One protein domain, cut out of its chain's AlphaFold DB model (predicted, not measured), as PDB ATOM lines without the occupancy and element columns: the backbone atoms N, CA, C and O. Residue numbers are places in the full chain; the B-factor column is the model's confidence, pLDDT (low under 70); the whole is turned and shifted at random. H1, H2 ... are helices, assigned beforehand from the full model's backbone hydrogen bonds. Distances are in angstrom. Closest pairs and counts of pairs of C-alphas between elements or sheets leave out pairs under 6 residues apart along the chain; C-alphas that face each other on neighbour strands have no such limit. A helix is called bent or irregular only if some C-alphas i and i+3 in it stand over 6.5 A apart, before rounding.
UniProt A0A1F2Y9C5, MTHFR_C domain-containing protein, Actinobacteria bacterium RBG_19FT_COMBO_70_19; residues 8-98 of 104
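This is residues 8 to 98 of the 104 residues of the protein "MTHFR_C domain-containing protein" of Actinobacteria bacterium RBG_19FT_COMBO_70_19 (UniProt A0A1F2Y9C5). This domain has little regular structure: a mostly looping chain in which H1 and H2 make a small touching pair, with H3 and H4 set apart from that pair and from each other. The printed part has 91 residues, with four named helices, H1 to H4 in chain order, and no named strand; it is all helix by class, though these helices hold 26 residues. It is only just compact, close to loose, with a radius of gyration of the C-alphas of 14.3 A and spans of 41 by 30 by 27 A.

From His 8 at (149.654, 163.491, 132.122), residues 8 to 44 hold no named element. H1, residues 45 to 53, starts at (146.307, 149.838, 132.681) and measures 12.0 A. H2, residues 60 to 64, measures 9.1 A and is irregular: C-alphas 60 and 63 are 7.1 A apart. H3, residues 79 to 84, measures 8.8 A. H4, residues 93 to 98, measures 10.3 A, ends at (131.898, 167.891, 124.949), and is neither bent nor irregular, but only just: C-alphas 94 and 97 are 6.3 A apart.

H1 and H2 touch, their closest C-alphas, of Ser 53 and Arg 60, being 4.7 A apart. H3 and H4 are apart, and each touches no helix. In H1 and H3 every O i to N i+4 pair is within hydrogen-bond range; H2 has 0 of 1 and H4 0 of 2, beside 1 of 2 and 1 of 3 O i to N i+3 pairs.

The C-alphas farthest apart, of Gln 32 and Thr 85, are 42.2 A apart. The printed part has no cut, and the link from H2 to H3 is long, with 14 residues. Mean pLDDT of the printed part is 92.6; residues 97 to 98 are under 70.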
ATOM      1  N   HIS A   8     149.965 162.561 131.035       92.81
ATOM      2  CA  HIS A   8     149.654 163.491 132.122       92.81
ATOM      3  C   HIS A   8     148.184 163.401 132.567       92.81
ATOM      4  O   HIS A   8     147.890 163.628 133.733       92.81
ATOM      5  N   SER A   9     147.271 163.027 131.663       94.00
ATOM      6  CA  SER A   9     145.852 162.845 131.979       94.00
ATOM      7  C   SER A   9     145.533 161.443 132.494       94.00
ATOM      8  O   SER A   9     144.503 161.244 133.114       94.00
ATOM      9  N   THR A  10     146.408 160.460 132.281       95.75
ATOM     10  CA  THR A  10     146.151 159.053 132.619       95.75
ATOM     11  C   THR A  10     147.120 158.505 133.661       95.75
ATOM     12  O   THR A  10     147.549 157.355 133.578       95.75
ATOM     13  N   GLY A  11     147.511 159.330 134.637       95.44
ATOM     14  CA  GLY A  11     148.357 158.893 135.752       95.44
ATOM     15  C   GLY A  11     149.699 158.307 135.313       95.44
ATOM     16  O   GLY A  11     150.196 157.366 135.925       95.44
ATOM     17  N   MET A  12     150.261 158.812 134.214       96.12
ATOM     18  CA  MET A  12     151.484 158.309 133.577       96.12
ATOM     19  C   MET A  12     151.395 156.868 133.043       96.12
ATOM     20  O   MET A  12     152.413 156.264 132.701       96.12
ATOM     21  N   ALA A  13     150.186 156.324 132.883       96.25
ATOM     22  CA  ALA A  13     149.931 155.049 132.221       96.25
ATOM     23  C   ALA A  13     149.326 155.282 130.828       96.25
ATOM     24  O   ALA A  13     148.322 155.965 130.684       96.25
ATOM     25  N   CYS A  14     149.924 154.724 129.772       95.44
ATOM     26  CA  CYS A  14     149.401 154.887 128.410       95.44
ATOM     27  C   CYS A  14     148.157 154.000 128.206       95.44
ATOM     28  O   CYS A  14     148.334 152.781 128.187       95.44
ATOM     29  N   PRO A  15     146.943 154.552 127.995       95.44
ATOM     30  CA  PRO A  15     145.713 153.755 127.908       95.44
ATOM     31  C   PRO A  15     145.689 152.816 126.695       95.44
ATOM     32  O   PRO A  15     145.096 151.746 126.760       95.44
ATOM     33  N   MET A  16     146.453 153.136 125.645       94.62
ATOM     34  CA  MET A  16     146.651 152.278 124.466       94.62
ATOM     35  C   MET A  16     147.475 151.009 124.751       94.62
ATOM     36  O   MET A  16     147.806 150.266 123.839       94.62
ATOM     37  N   ARG A  17     147.878 150.764 126.007       94.06
ATOM     38  CA  ARG A  17     148.396 149.454 126.439       94.06
ATOM     39  C   ARG A  17     147.275 148.490 126.832       94.06
ATOM     40  O   ARG A  17     147.568 147.334 127.128       94.06
ATOM     41  N   CYS A  18     146.024 148.954 126.889       95.31
ATOM     42  CA  CYS A  18     144.864 148.083 127.011       95.31
ATOM     43  C   CYS A  18     144.726 147.257 125.722       95.31
ATOM     44  O   CYS A  18     144.699 147.858 124.653       95.31
ATOM     45  N   PRO A  19     144.563 145.925 125.791       95.19
ATOM     46  CA  PRO A  19     144.362 145.092 124.601       95.19
ATOM     47  C   PRO A  19     143.051 145.388 123.856       95.19
ATOM     48  O   PRO A  19     142.846 144.889 122.759       95.19
ATOM     49  N   LYS A  20     142.159 146.190 124.453       94.31
ATOM     50  CA  LYS A  20     140.913 146.663 123.840       94.31
ATOM     51  C   LYS A  20     141.002 148.097 123.304       94.31
ATOM     52  O   LYS A  20     139.974 148.676 122.979       94.31
ATOM     53  N   ASP A  21     142.194 148.704 123.310       92.00
ATOM     54  CA  ASP A  21     142.450 150.067 122.819       92.00
ATOM     55  C   ASP A  21     141.522 151.156 123.401       92.00
ATOM     56  O   ASP A  21     141.272 152.203 122.797       92.00
ATOM     57  N   LEU A  22     141.020 150.939 124.623       92.88
ATOM     58  CA  LEU A  22     140.119 151.877 125.289       92.88
ATOM     59  C   LEU A  22     140.872 153.108 125.791       92.88
ATOM     60  O   LEU A  22     141.594 153.056 126.791       92.88
ATOM     61  N   ARG A  23     140.648 154.242 125.119       92.50
ATOM     62  CA  ARG A  23     141.234 155.540 125.487       92.50
ATOM     63  C   ARG A  23     140.580 156.190 126.711       92.50
ATOM     64  O   ARG A  23     141.248 156.953 127.400       92.50
ATOM     65  N   ASN A  24     139.306 155.898 126.974       92.44
ATOM     66  CA  ASN A  24     138.507 156.540 128.020       92.44
ATOM     67  C   ASN A  24     137.913 155.490 128.972       92.44
ATOM     68  O   ASN A  24     136.874 154.909 128.677       92.44
ATOM     69  N   GLY A  25     138.559 155.282 130.117       92.38
ATOM     70  CA  GLY A  25     138.080 154.433 131.206       92.38
ATOM     71  C   GLY A  25     138.316 152.921 131.035       92.38
ATOM     72  O   GLY A  25     138.648 152.443 129.947       92.38
ATOM     73  N   PRO A  26     138.172 152.154 132.134       94.62
ATOM     74  CA  PRO A  26     138.314 150.697 132.130       94.62
ATOM     75  C   PRO A  26     137.206 150.006 131.318       94.62
ATOM     76  O   PRO A  26     136.090 150.504 131.227       94.62
ATOM     77  N   CYS A  27     137.487 148.802 130.804       94.75
ATOM     78  CA  CYS A  27     136.518 147.983 130.057       94.75
ATOM     79  C   CYS A  27     135.442 147.302 130.919       94.75
ATOM     80  O   CYS A  27     134.618 146.575 130.377       94.75
ATOM     81  N   GLY A  28     135.496 147.442 132.246       94.38
ATOM     82  CA  GLY A  28     134.691 146.655 133.191       94.38
ATOM     83  C   GLY A  28     135.269 145.269 133.512       94.38
ATOM     84  O   GLY A  28     135.005 144.740 134.581       94.38
ATOM     85  N   GLY A  29     136.138 144.723 132.663       96.06
ATOM     86  CA  GLY A  29     136.809 143.435 132.867       96.06
ATOM     87  C   GLY A  29     138.090 143.506 133.695       96.06
ATOM     88  O   GLY A  29     139.123 142.953 133.315       96.06
ATOM     89  N   VAL A  30     138.072 144.263 134.790       96.88
ATOM     90  CA  VAL A  30     139.181 144.260 135.752       96.88
ATOM     91  C   VAL A  30     138.938 143.116 136.727       96.88
ATOM     92  O   VAL A  30     137.896 143.070 137.375       96.88
ATOM     93  N   LEU A  31     139.887 142.189 136.823       97.06
ATOM     94  CA  LEU A  31     139.813 141.072 137.759       97.06
ATOM     95  C   LEU A  31     139.931 141.574 139.206       97.06
ATOM     96  O   LEU A  31     140.472 142.650 139.459       97.06
ATOM     97  N   GLN A  32     139.469 140.781 140.177       96.25
ATOM     98  CA  GLN A  32     139.486 141.161 141.600       96.25
ATOM     99  C   GLN A  32     140.894 141.481 142.131       96.25
ATOM    100  O   GLN A  32     141.045 142.300 143.032       96.25
ATOM    101  N   ASN A  33     141.928 140.883 141.541       96.69
ATOM    102  CA  ASN A  33     143.334 141.159 141.846       96.69
ATOM    103  C   ASN A  33     143.894 142.411 141.129       96.69
ATOM    104  O   ASN A  33     145.094 142.665 141.191       96.69
ATOM    105  N   GLY A  34     143.068 143.178 140.408       96.81
ATOM    106  CA  GLY A  34     143.475 144.371 139.657       96.81
ATOM    107  C   GLY A  34     144.085 144.096 138.274       96.81
ATOM    108  O   GLY A  34     144.582 145.024 137.627       96.81
ATOM    109  N   HIS A  35     144.072 142.848 137.800       97.88
ATOM    110  CA  HIS A  35     144.642 142.460 136.505       97.88
ATOM    111  C   HIS A  35     143.629 142.560 135.354       97.88
ATOM    112  O   HIS A  35     142.434 142.782 135.557       97.88
ATOM    113  N   CYS A  36     144.122 142.475 134.117       97.62
ATOM    114  CA  CYS A  36     143.294 142.517 132.912       97.62
ATOM    115  C   CYS A  36     142.594 141.171 132.654       97.62
ATOM    116  O   CYS A  36     143.239 140.134 132.747       97.62
ATOM    117  N   GLU A  37     141.320 141.173 132.241       97.19
ATOM    118  CA  GLU A  37     140.614 139.942 131.826       97.19
ATOM    119  C   GLU A  37     141.241 139.242 130.607       97.19
ATOM    120  O   GLU A  37     141.186 138.023 130.506       97.19
ATOM    121  N   VAL A  38     141.817 140.006 129.670       97.44
ATOM    122  CA  VAL A  38     142.371 139.468 128.413       97.44
ATOM    123  C   VAL A  38     143.802 138.969 128.614       97.44
ATOM    124  O   VAL A  38     144.218 138.021 127.959       97.44
ATOM    125  N   LEU A  39     144.552 139.621 129.508       97.12
ATOM    126  CA  LEU A  39     145.951 139.321 129.827       97.12
ATOM    127  C   LEU A  39     146.100 139.208 131.357       97.12
ATOM    128  O   LEU A  39     146.527 140.181 131.996       97.12
ATOM    129  N   PRO A  40     145.686 138.075 131.965       96.88
ATOM    130  CA  PRO A  40     145.605 137.908 133.420       96.88
ATOM    131  C   PRO A  40     146.940 138.046 134.155       96.88
ATOM    132  O   PRO A  40     146.963 138.303 135.352       96.88
ATOM    133  N   GLU A  41     148.062 137.910 133.460       97.06
ATOM    134  CA  GLU A  41     149.419 138.086 133.973       97.06
ATOM    135  C   GLU A  41     149.840 139.562 134.088       97.06
ATOM    136  O   GLU A  41     150.874 139.874 134.679       97.06
ATOM    137  N   ARG A  42     149.039 140.495 133.553       96.00
ATOM    138  CA  ARG A  42     149.363 141.927 133.500       96.00
ATOM    139  C   ARG A  42     148.379 142.762 134.328       96.00
ATOM    140  O   ARG A  42     147.163 142.649 134.143       96.00
ATOM    141  N   PRO A  43     148.877 143.703 135.155       97.12
ATOM    142  CA  PRO A  43     148.021 144.673 135.828       97.12
ATOM    143  C   PRO A  43     147.207 145.497 134.825       97.12
ATOM    144  O   PRO A  43     147.736 145.942 133.797       97.12
ATOM    145  N   CYS A  44     145.935 145.752 135.137       97.62
ATOM    146  CA  CYS A  44     145.078 146.583 134.302       97.62
ATOM    147  C   CYS A  44     145.661 147.999 134.177       97.62
ATOM    148  O   CYS A  44     145.989 148.660 135.166       97.62
ATOM    149  N   VAL A  45     145.753 148.504 132.944       97.38
ATOM    150  CA  VAL A  45     146.307 149.838 132.681       97.38
ATOM    151  C   VAL A  45     145.523 150.954 133.374       97.38
ATOM    152  O   VAL A  45     146.123 151.932 133.805       97.38
ATOM    153  N   TRP A  46     144.207 150.790 133.536       97.12
ATOM    154  CA  TRP A  46     143.343 151.780 134.180       97.12
ATOM    155  C   TRP A  46     143.418 151.749 135.706       97.12
ATOM    156  O   TRP A  46     143.309 152.803 136.326       97.12
ATOM    157  N   VAL A  47     143.708 150.589 136.305       97.12
ATOM    158  CA  VAL A  47     144.069 150.512 137.732       97.12
ATOM    159  C   VAL A  47     145.368 151.282 137.964       97.12
ATOM    160  O   VAL A  47     145.422 152.174 138.808       97.12
ATOM    161  N   ARG A  48     146.384 151.048 137.120       97.44
ATOM    162  CA  ARG A  48     147.649 151.799 137.171       97.44
ATOM    163  C   ARG A  48     147.459 153.299 136.944       97.44
ATOM    164  O   ARG A  48     148.110 154.097 137.611       97.44
ATOM    165  N   ALA A  49     146.589 153.683 136.011       97.19
ATOM    166  CA  ALA A  49     146.272 155.081 135.737       97.19
ATOM    167  C   ALA A  49     145.621 155.762 136.952       97.19
ATOM    168  O   ALA A  49     145.992 156.882 137.292       97.19
ATOM    169  N   TRP A  50     144.701 155.074 137.638       96.25
ATOM    170  CA  TRP A  50     144.060 155.557 138.865       96.25
ATOM    171  C   TRP A  50     145.052 155.733 140.020       96.25
ATOM    172  O   TRP A  50     145.093 156.773 140.674       96.25
ATOM    173  N   GLU A  51     145.899 154.737 140.266       96.44
ATOM    174  CA  GLU A  51     146.926 154.825 141.306       96.44
ATOM    175  C   GLU A  51     147.973 155.899 140.995       96.44
ATOM    176  O   GLU A  51     148.423 156.614 141.892       96.44
ATOM    177  N   GLY A  52     148.361 156.011 139.724       96.69
ATOM    178  CA  GLY A  52     149.319 156.995 139.244       96.69
ATOM    179  C   GLY A  52     148.787 158.420 139.329       96.69
ATOM    180  O   GLY A  52     149.504 159.299 139.803       96.69
ATOM    181  N   SER A  53     147.525 158.666 138.958       96.31
ATOM    182  CA  SER A  53     146.934 160.010 139.035       96.31
ATOM    183  C   SER A  53     146.895 160.513 140.476       96.31
ATOM    184  O   SER A  53     147.217 161.669 140.739       96.31
ATOM    185  N   ARG A  54     146.645 159.621 141.445       96.06
ATOM    186  CA  ARG A  54     146.689 159.946 142.877       96.06
ATOM    187  C   ARG A  54     148.075 160.341 143.395       96.06
ATOM    188  O   ARG A  54     148.160 160.799 144.532       96.06
ATOM    189  N   LYS A  55     149.142 160.162 142.617       96.00
ATOM    190  CA  LYS A  55     150.513 160.565 142.970       96.00
ATOM    191  C   LYS A  55     150.948 161.849 142.258       96.00
ATOM    192  O   LYS A  55     151.991 162.394 142.600       96.00
ATOM    193  N   LEU A  56     150.177 162.336 141.281       93.75
ATOM    194  CA  LEU A  56     150.508 163.556 140.546       93.75
ATOM    195  C   LEU A  56     150.114 164.803 141.357       93.75
ATOM    196  O   LEU A  56     148.997 164.852 141.875       93.75
ATOM    197  N   PRO A  57     150.988 165.824 141.445       91.69
ATOM    198  CA  PRO A  57     150.692 167.047 142.188       91.69
ATOM    199  C   PRO A  57     149.694 167.952 141.454       91.69
ATOM    200  O   PRO A  57     148.812 168.517 142.084       91.69
ATOM    201  N   VAL A  58     149.818 168.066 140.125       92.12
ATOM    202  CA  VAL A  58     149.031 169.013 139.310       92.12
ATOM    203  C   VAL A  58     147.856 168.332 138.604       92.12
ATOM    204  O   VAL A  58     146.749 168.849 138.594       92.12
ATOM    205  N   TRP A  59     148.069 167.146 138.026       90.81
ATOM    206  CA  TRP A  59     147.097 166.501 137.128       90.81
ATOM    207  C   TRP A  59     146.280 165.380 137.780       90.81
ATOM    208  O   TRP A  59     145.800 164.478 137.092       90.81
ATOM    209  N   ARG A  60     146.119 165.408 139.108       91.56
ATOM    210  CA  ARG A  60     145.391 164.379 139.872       91.56
ATOM    211  C   ARG A  60     143.998 164.093 139.309       91.56
ATOM    212  O   ARG A  60     143.615 162.928 139.187       91.56
ATOM    213  N   ASP A  61     143.263 165.145 138.959       91.62
ATOM    214  CA  ASP A  61     141.862 165.051 138.543       91.62
ATOM    215  C   ASP A  61     141.684 164.842 137.032       91.62
ATOM    216  O   ASP A  61     140.598 164.483 136.575       91.62
ATOM    217  N   HIS A  62     142.764 164.945 136.247       92.81
ATOM    218  CA  HIS A  62     142.700 164.850 134.786       92.81
ATOM    219  C   HIS A  62     142.282 163.468 134.269       92.81
ATOM    220  O   HIS A  62     141.844 163.355 133.127       92.81
ATOM    221  N   LEU A  63     142.353 162.422 135.098       93.06
ATOM    222  CA  LEU A  63     141.856 161.090 134.733       93.06
ATOM    223  C   LEU A  63     140.351 161.086 134.438       93.06
ATOM    224  O   LEU A  63     139.869 160.241 133.688       93.06
ATOM    225  N   ARG A  64     139.608 162.039 135.010       90.56
ATOM    226  CA  ARG A  64     138.173 162.218 134.767       90.56
ATOM    227  C   ARG A  64     137.888 162.997 133.482       90.56
ATOM    228  O   ARG A  64     136.747 163.019 133.030       90.56
ATOM    229  N   HIS A  65     138.902 163.617 132.877       90.31
ATOM    230  CA  HIS A  65     138.740 164.349 131.628       90.31
ATOM    231  C   HIS A  65     138.581 163.373 130.468       90.31
ATOM    232  O   HIS A  65     139.521 162.676 130.078       90.31
ATOM    233  N   VAL A  66     137.388 163.376 129.884       89.44
ATOM    234  CA  VAL A  66     137.072 162.607 128.686       89.44
ATOM    235  C   VAL A  66     137.930 163.113 127.519       89.44
ATOM    236  O   VAL A  66     137.874 164.281 127.134       89.44
ATOM    237  N   GLN A  67     138.758 162.228 126.965       90.44
ATOM    238  CA  GLN A  67     139.728 162.543 125.917       90.44
ATOM    239  C   GLN A  67     139.130 162.337 124.530       90.44
ATOM    240  O   GLN A  67     138.378 161.386 124.308       90.44
ATOM    241  N   LYS A  68     139.545 163.183 123.578       89.62
ATOM    242  CA  LYS A  68     139.200 163.049 122.154       89.62
ATOM    243  C   LYS A  68     139.465 161.624 121.655       89.62
ATOM    244  O   LYS A  68     140.458 161.025 122.084       89.62
ATOM    245  N   PRO A  69     138.655 161.096 120.720       89.94
ATOM    246  CA  PRO A  69     138.938 159.821 120.075       89.94
ATOM    247  C   PRO A  69     140.352 159.801 119.484       89.94
ATOM    248  O   PRO A  69     140.895 160.841 119.104       89.94
ATOM    249  N   VAL A  70     140.972 158.620 119.434       92.19
ATOM    250  CA  VAL A  70     142.263 158.455 118.751       92.19
ATOM    251  C   VAL A  70     142.095 158.713 117.260       92.19
ATOM    252  O   VAL A  70     141.205 158.150 116.629       92.19
ATOM    253  N   ASP A  71     142.967 159.548 116.702       93.06
ATOM    254  CA  ASP A  71     143.126 159.677 115.263       93.06
ATOM    255  C   ASP A  71     144.131 158.629 114.779       93.06
ATOM    256  O   ASP A  71     145.348 158.820 114.841       93.06
ATOM    257  N   TRP A  72     143.608 157.501 114.305       92.56
ATOM    258  CA  TRP A  72     144.416 156.368 113.854       92.56
ATOM    259  C   TRP A  72     145.284 156.671 112.627       92.56
ATOM    260  O   TRP A  72     146.259 155.964 112.390       92.56
ATOM    261  N   ARG A  73     145.031 157.771 111.905       94.31
ATOM    262  CA  ARG A  73     145.908 158.232 110.812       94.31
ATOM    263  C   ARG A  73     147.289 158.668 111.309       94.31
ATOM    264  O   ARG A  73     148.215 158.786 110.515       94.31
ATOM    265  N   LEU A  74     147.431 158.933 112.611       95.06
ATOM    266  CA  LEU A  74     148.692 159.322 113.249       95.06
ATOM    267  C   LEU A  74     149.457 158.127 113.837       95.06
ATOM    268  O   LEU A  74     150.515 158.309 114.446       95.06
ATOM    269  N   GLN A  75     148.958 156.901 113.682       95.25
ATOM    270  CA  GLN A  75     149.647 155.722 114.186       95.25
ATOM    271  C   GLN A  75     151.060 155.612 113.590       95.25
ATOM    272  O   GLN A  75     151.275 155.825 112.404       95.25
ATOM    273  N   GLY A  76     152.043 155.310 114.441       95.44
ATOM    274  CA  GLY A  76     153.451 155.208 114.033       95.44
ATOM    275  C   GLY A  76     154.197 156.542 113.918       95.44
ATOM    276  O   GLY A  76     155.419 156.529 113.822       95.44
ATOM    277  N   THR A  77     153.508 157.682 114.003       95.94
ATOM    278  CA  THR A  77     154.145 159.010 113.969       95.94
ATOM    279  C   THR A  77     154.538 159.510 115.372       95.94
ATOM    280  O   THR A  77     154.094 158.973 116.395       95.94
ATOM    281  N   SER A  78     155.384 160.547 115.437       95.88
ATOM    282  CA  SER A  78     155.843 161.157 116.693       95.88
ATOM    283  C   SER A  78     154.722 161.928 117.390       95.88
ATOM    284  O   SER A  78     154.146 162.869 116.842       95.88
ATOM    285  N   SER A  79     154.441 161.590 118.653       94.50
ATOM    286  CA  SER A  79     153.422 162.305 119.430       94.50
ATOM    287  C   SER A  79     153.784 163.762 119.712       94.50
ATOM    288  O   SER A  79     152.887 164.590 119.841       94.50
ATOM    289  N   TRP A  80     155.079 164.075 119.816       94.12
ATOM    290  CA  TRP A  80     155.555 165.443 120.034       94.12
ATOM    291  C   TRP A  80     155.394 166.297 118.780       94.12
ATOM    292  O   TRP A  80     154.858 167.400 118.859       94.12
ATOM    293  N   GLU A  81     155.773 165.764 117.620       95.94
ATOM    294  CA  GLU A  81     155.585 166.447 116.338       95.94
ATOM    295  C   GLU A  81     154.101 166.748 116.094       95.94
ATOM    296  O   GLU A  81     153.739 167.884 115.790       95.94
ATOM    297  N   ASN A  82     153.219 165.768 116.313       95.31
ATOM    298  CA  ASN A  82     151.774 165.948 116.149       95.31
ATOM    299  C   ASN A  82     151.172 166.967 117.119       95.31
ATOM    300  O   ASN A  82     150.164 167.599 116.794       95.31
ATOM    301  N   MET A  83     151.752 167.107 118.313       92.00
ATOM    302  CA  MET A  83     151.351 168.128 119.276       92.00
ATOM    303  C   MET A  83     151.778 169.521 118.797       92.00
ATOM    304  O   MET A  83     150.945 170.423 118.754       92.00
ATOM    305  N   LEU A  84     153.039 169.681 118.379       94.56
ATOM    306  CA  LEU A  84     153.599 170.957 117.909       94.56
ATOM    307  C   LEU A  84     152.927 171.450 116.620       94.56
ATOM    308  O   LEU A  84     152.547 172.612 116.516       94.56
ATOM    309  N   THR A  85     152.709 170.546 115.664       94.12
ATOM    310  CA  THR A  85     152.042 170.825 114.378       94.12
ATOM    311  C   THR A  85     150.514 170.832 114.478       94.12
ATOM    312  O   THR A  85     149.825 171.012 113.477       94.12
ATOM    313  N   ARG A  86     149.958 170.603 115.678       89.31
ATOM    314  CA  ARG A  86     148.515 170.518 115.969       89.31
ATOM    315  C   ARG A  86     147.745 169.428 115.207       89.31
ATOM    316  O   ARG A  86     146.525 169.349 115.351       89.31
ATOM    317  N   ARG A  87     148.424 168.521 114.494       90.31
ATOM    318  CA  ARG A  87     147.823 167.339 113.840       90.31
ATOM    319  C   ARG A  87     147.063 166.458 114.832       90.31
ATOM    320  O   ARG A  87     145.986 165.961 114.525       90.31
ATOM    321  N   GLY A  88     147.584 166.324 116.053       85.12
ATOM    322  CA  GLY A  88     146.957 165.545 117.126       85.12
ATOM    323  C   GLY A  88     145.715 166.191 117.748       85.12
ATOM    324  O   GLY A  88     145.082 165.564 118.597       85.12
ATOM    325  N   GLY A  89     145.374 167.426 117.363       84.19
ATOM    326  CA  GLY A  89     144.282 168.207 117.940       84.19
ATOM    327  C   GLY A  89     142.906 167.976 117.311       84.19
ATOM    328  O   GLY A  89     141.927 168.493 117.862       84.19
ATOM    329  N   TYR A  90     142.820 167.220 116.208       84.69
ATOM    330  CA  TYR A  90     141.565 166.958 115.498       84.69
ATOM    331  C   TYR A  90     140.487 166.422 116.448       84.69
ATOM    332  O   TYR A  90     140.717 165.509 117.242       84.69
ATOM    333  N   ALA A  91     139.306 167.024 116.376       83.88
ATOM    334  CA  ALA A  91     138.123 166.615 117.110       83.88
ATOM    335  C   ALA A  91     136.980 166.495 116.092       83.88
ATOM    336  O   ALA A  91     136.784 167.437 115.322       83.88
ATOM    337  N   PRO A  92     136.247 165.369 116.044       85.19
ATOM    338  CA  PRO A  92     135.136 165.233 115.110       85.19
ATOM    339  C   PRO A  92     134.042 166.275 115.422       85.19
ATOM    340  O   PRO A  92     133.950 166.716 116.570       85.19
ATOM    341  N   PRO A  93     133.185 166.656 114.455       83.88
ATOM    342  CA  PRO A  93     132.176 167.708 114.641       83.88
ATOM    343  C   PRO A  93     131.296 167.536 115.895       83.88
ATOM    344  O   PRO A  93     131.007 168.508 116.590       83.88
ATOM    345  N   GLY A  94     130.954 166.295 116.258       81.44
ATOM    346  CA  GLY A  94     130.186 165.970 117.468       81.44
ATOM    347  C   GLY A  94     130.961 166.053 118.793       81.44
ATOM    348  O   GLY A  94     130.373 165.849 119.847       81.44
ATOM    349  N   TRP A  95     132.265 166.337 118.769       81.38
ATOM    350  CA  TRP A  95     133.107 166.449 119.965       81.38
ATOM    351  C   TRP A  95     133.145 167.862 120.550       81.38
ATOM    352  O   TRP A  95     133.373 168.035 121.747       81.38
ATOM    353  N   ALA A  96     132.919 168.892 119.729       70.44
ATOM    354  CA  ALA A  96     132.942 170.286 120.178       70.44
ATOM    355  C   ALA A  96     131.923 170.550 121.306       70.44
ATOM    356  O   ALA A  96     132.177 171.349 122.206       70.44
ATOM    357  N   THR A  97     130.819 169.800 121.324       62.16
ATOM    358  CA  THR A  97     129.782 169.840 122.366       62.16
ATOM    359  C   THR A  97     130.256 169.302 123.723       62.16
ATOM    360  O   THR A  97     129.744 169.742 124.755       62.16
ATOM    361  N   TYR A  98     131.250 168.406 123.738       57.12
ATOM    362  CA  TYR A  98     131.898 167.891 124.949       57.12
ATOM    363  C   TYR A  98     133.033 168.803 125.437       57.12
ATOM    364  O   TYR A  98     133.252 168.903 126.638       57.12
TER     365      TYR A  98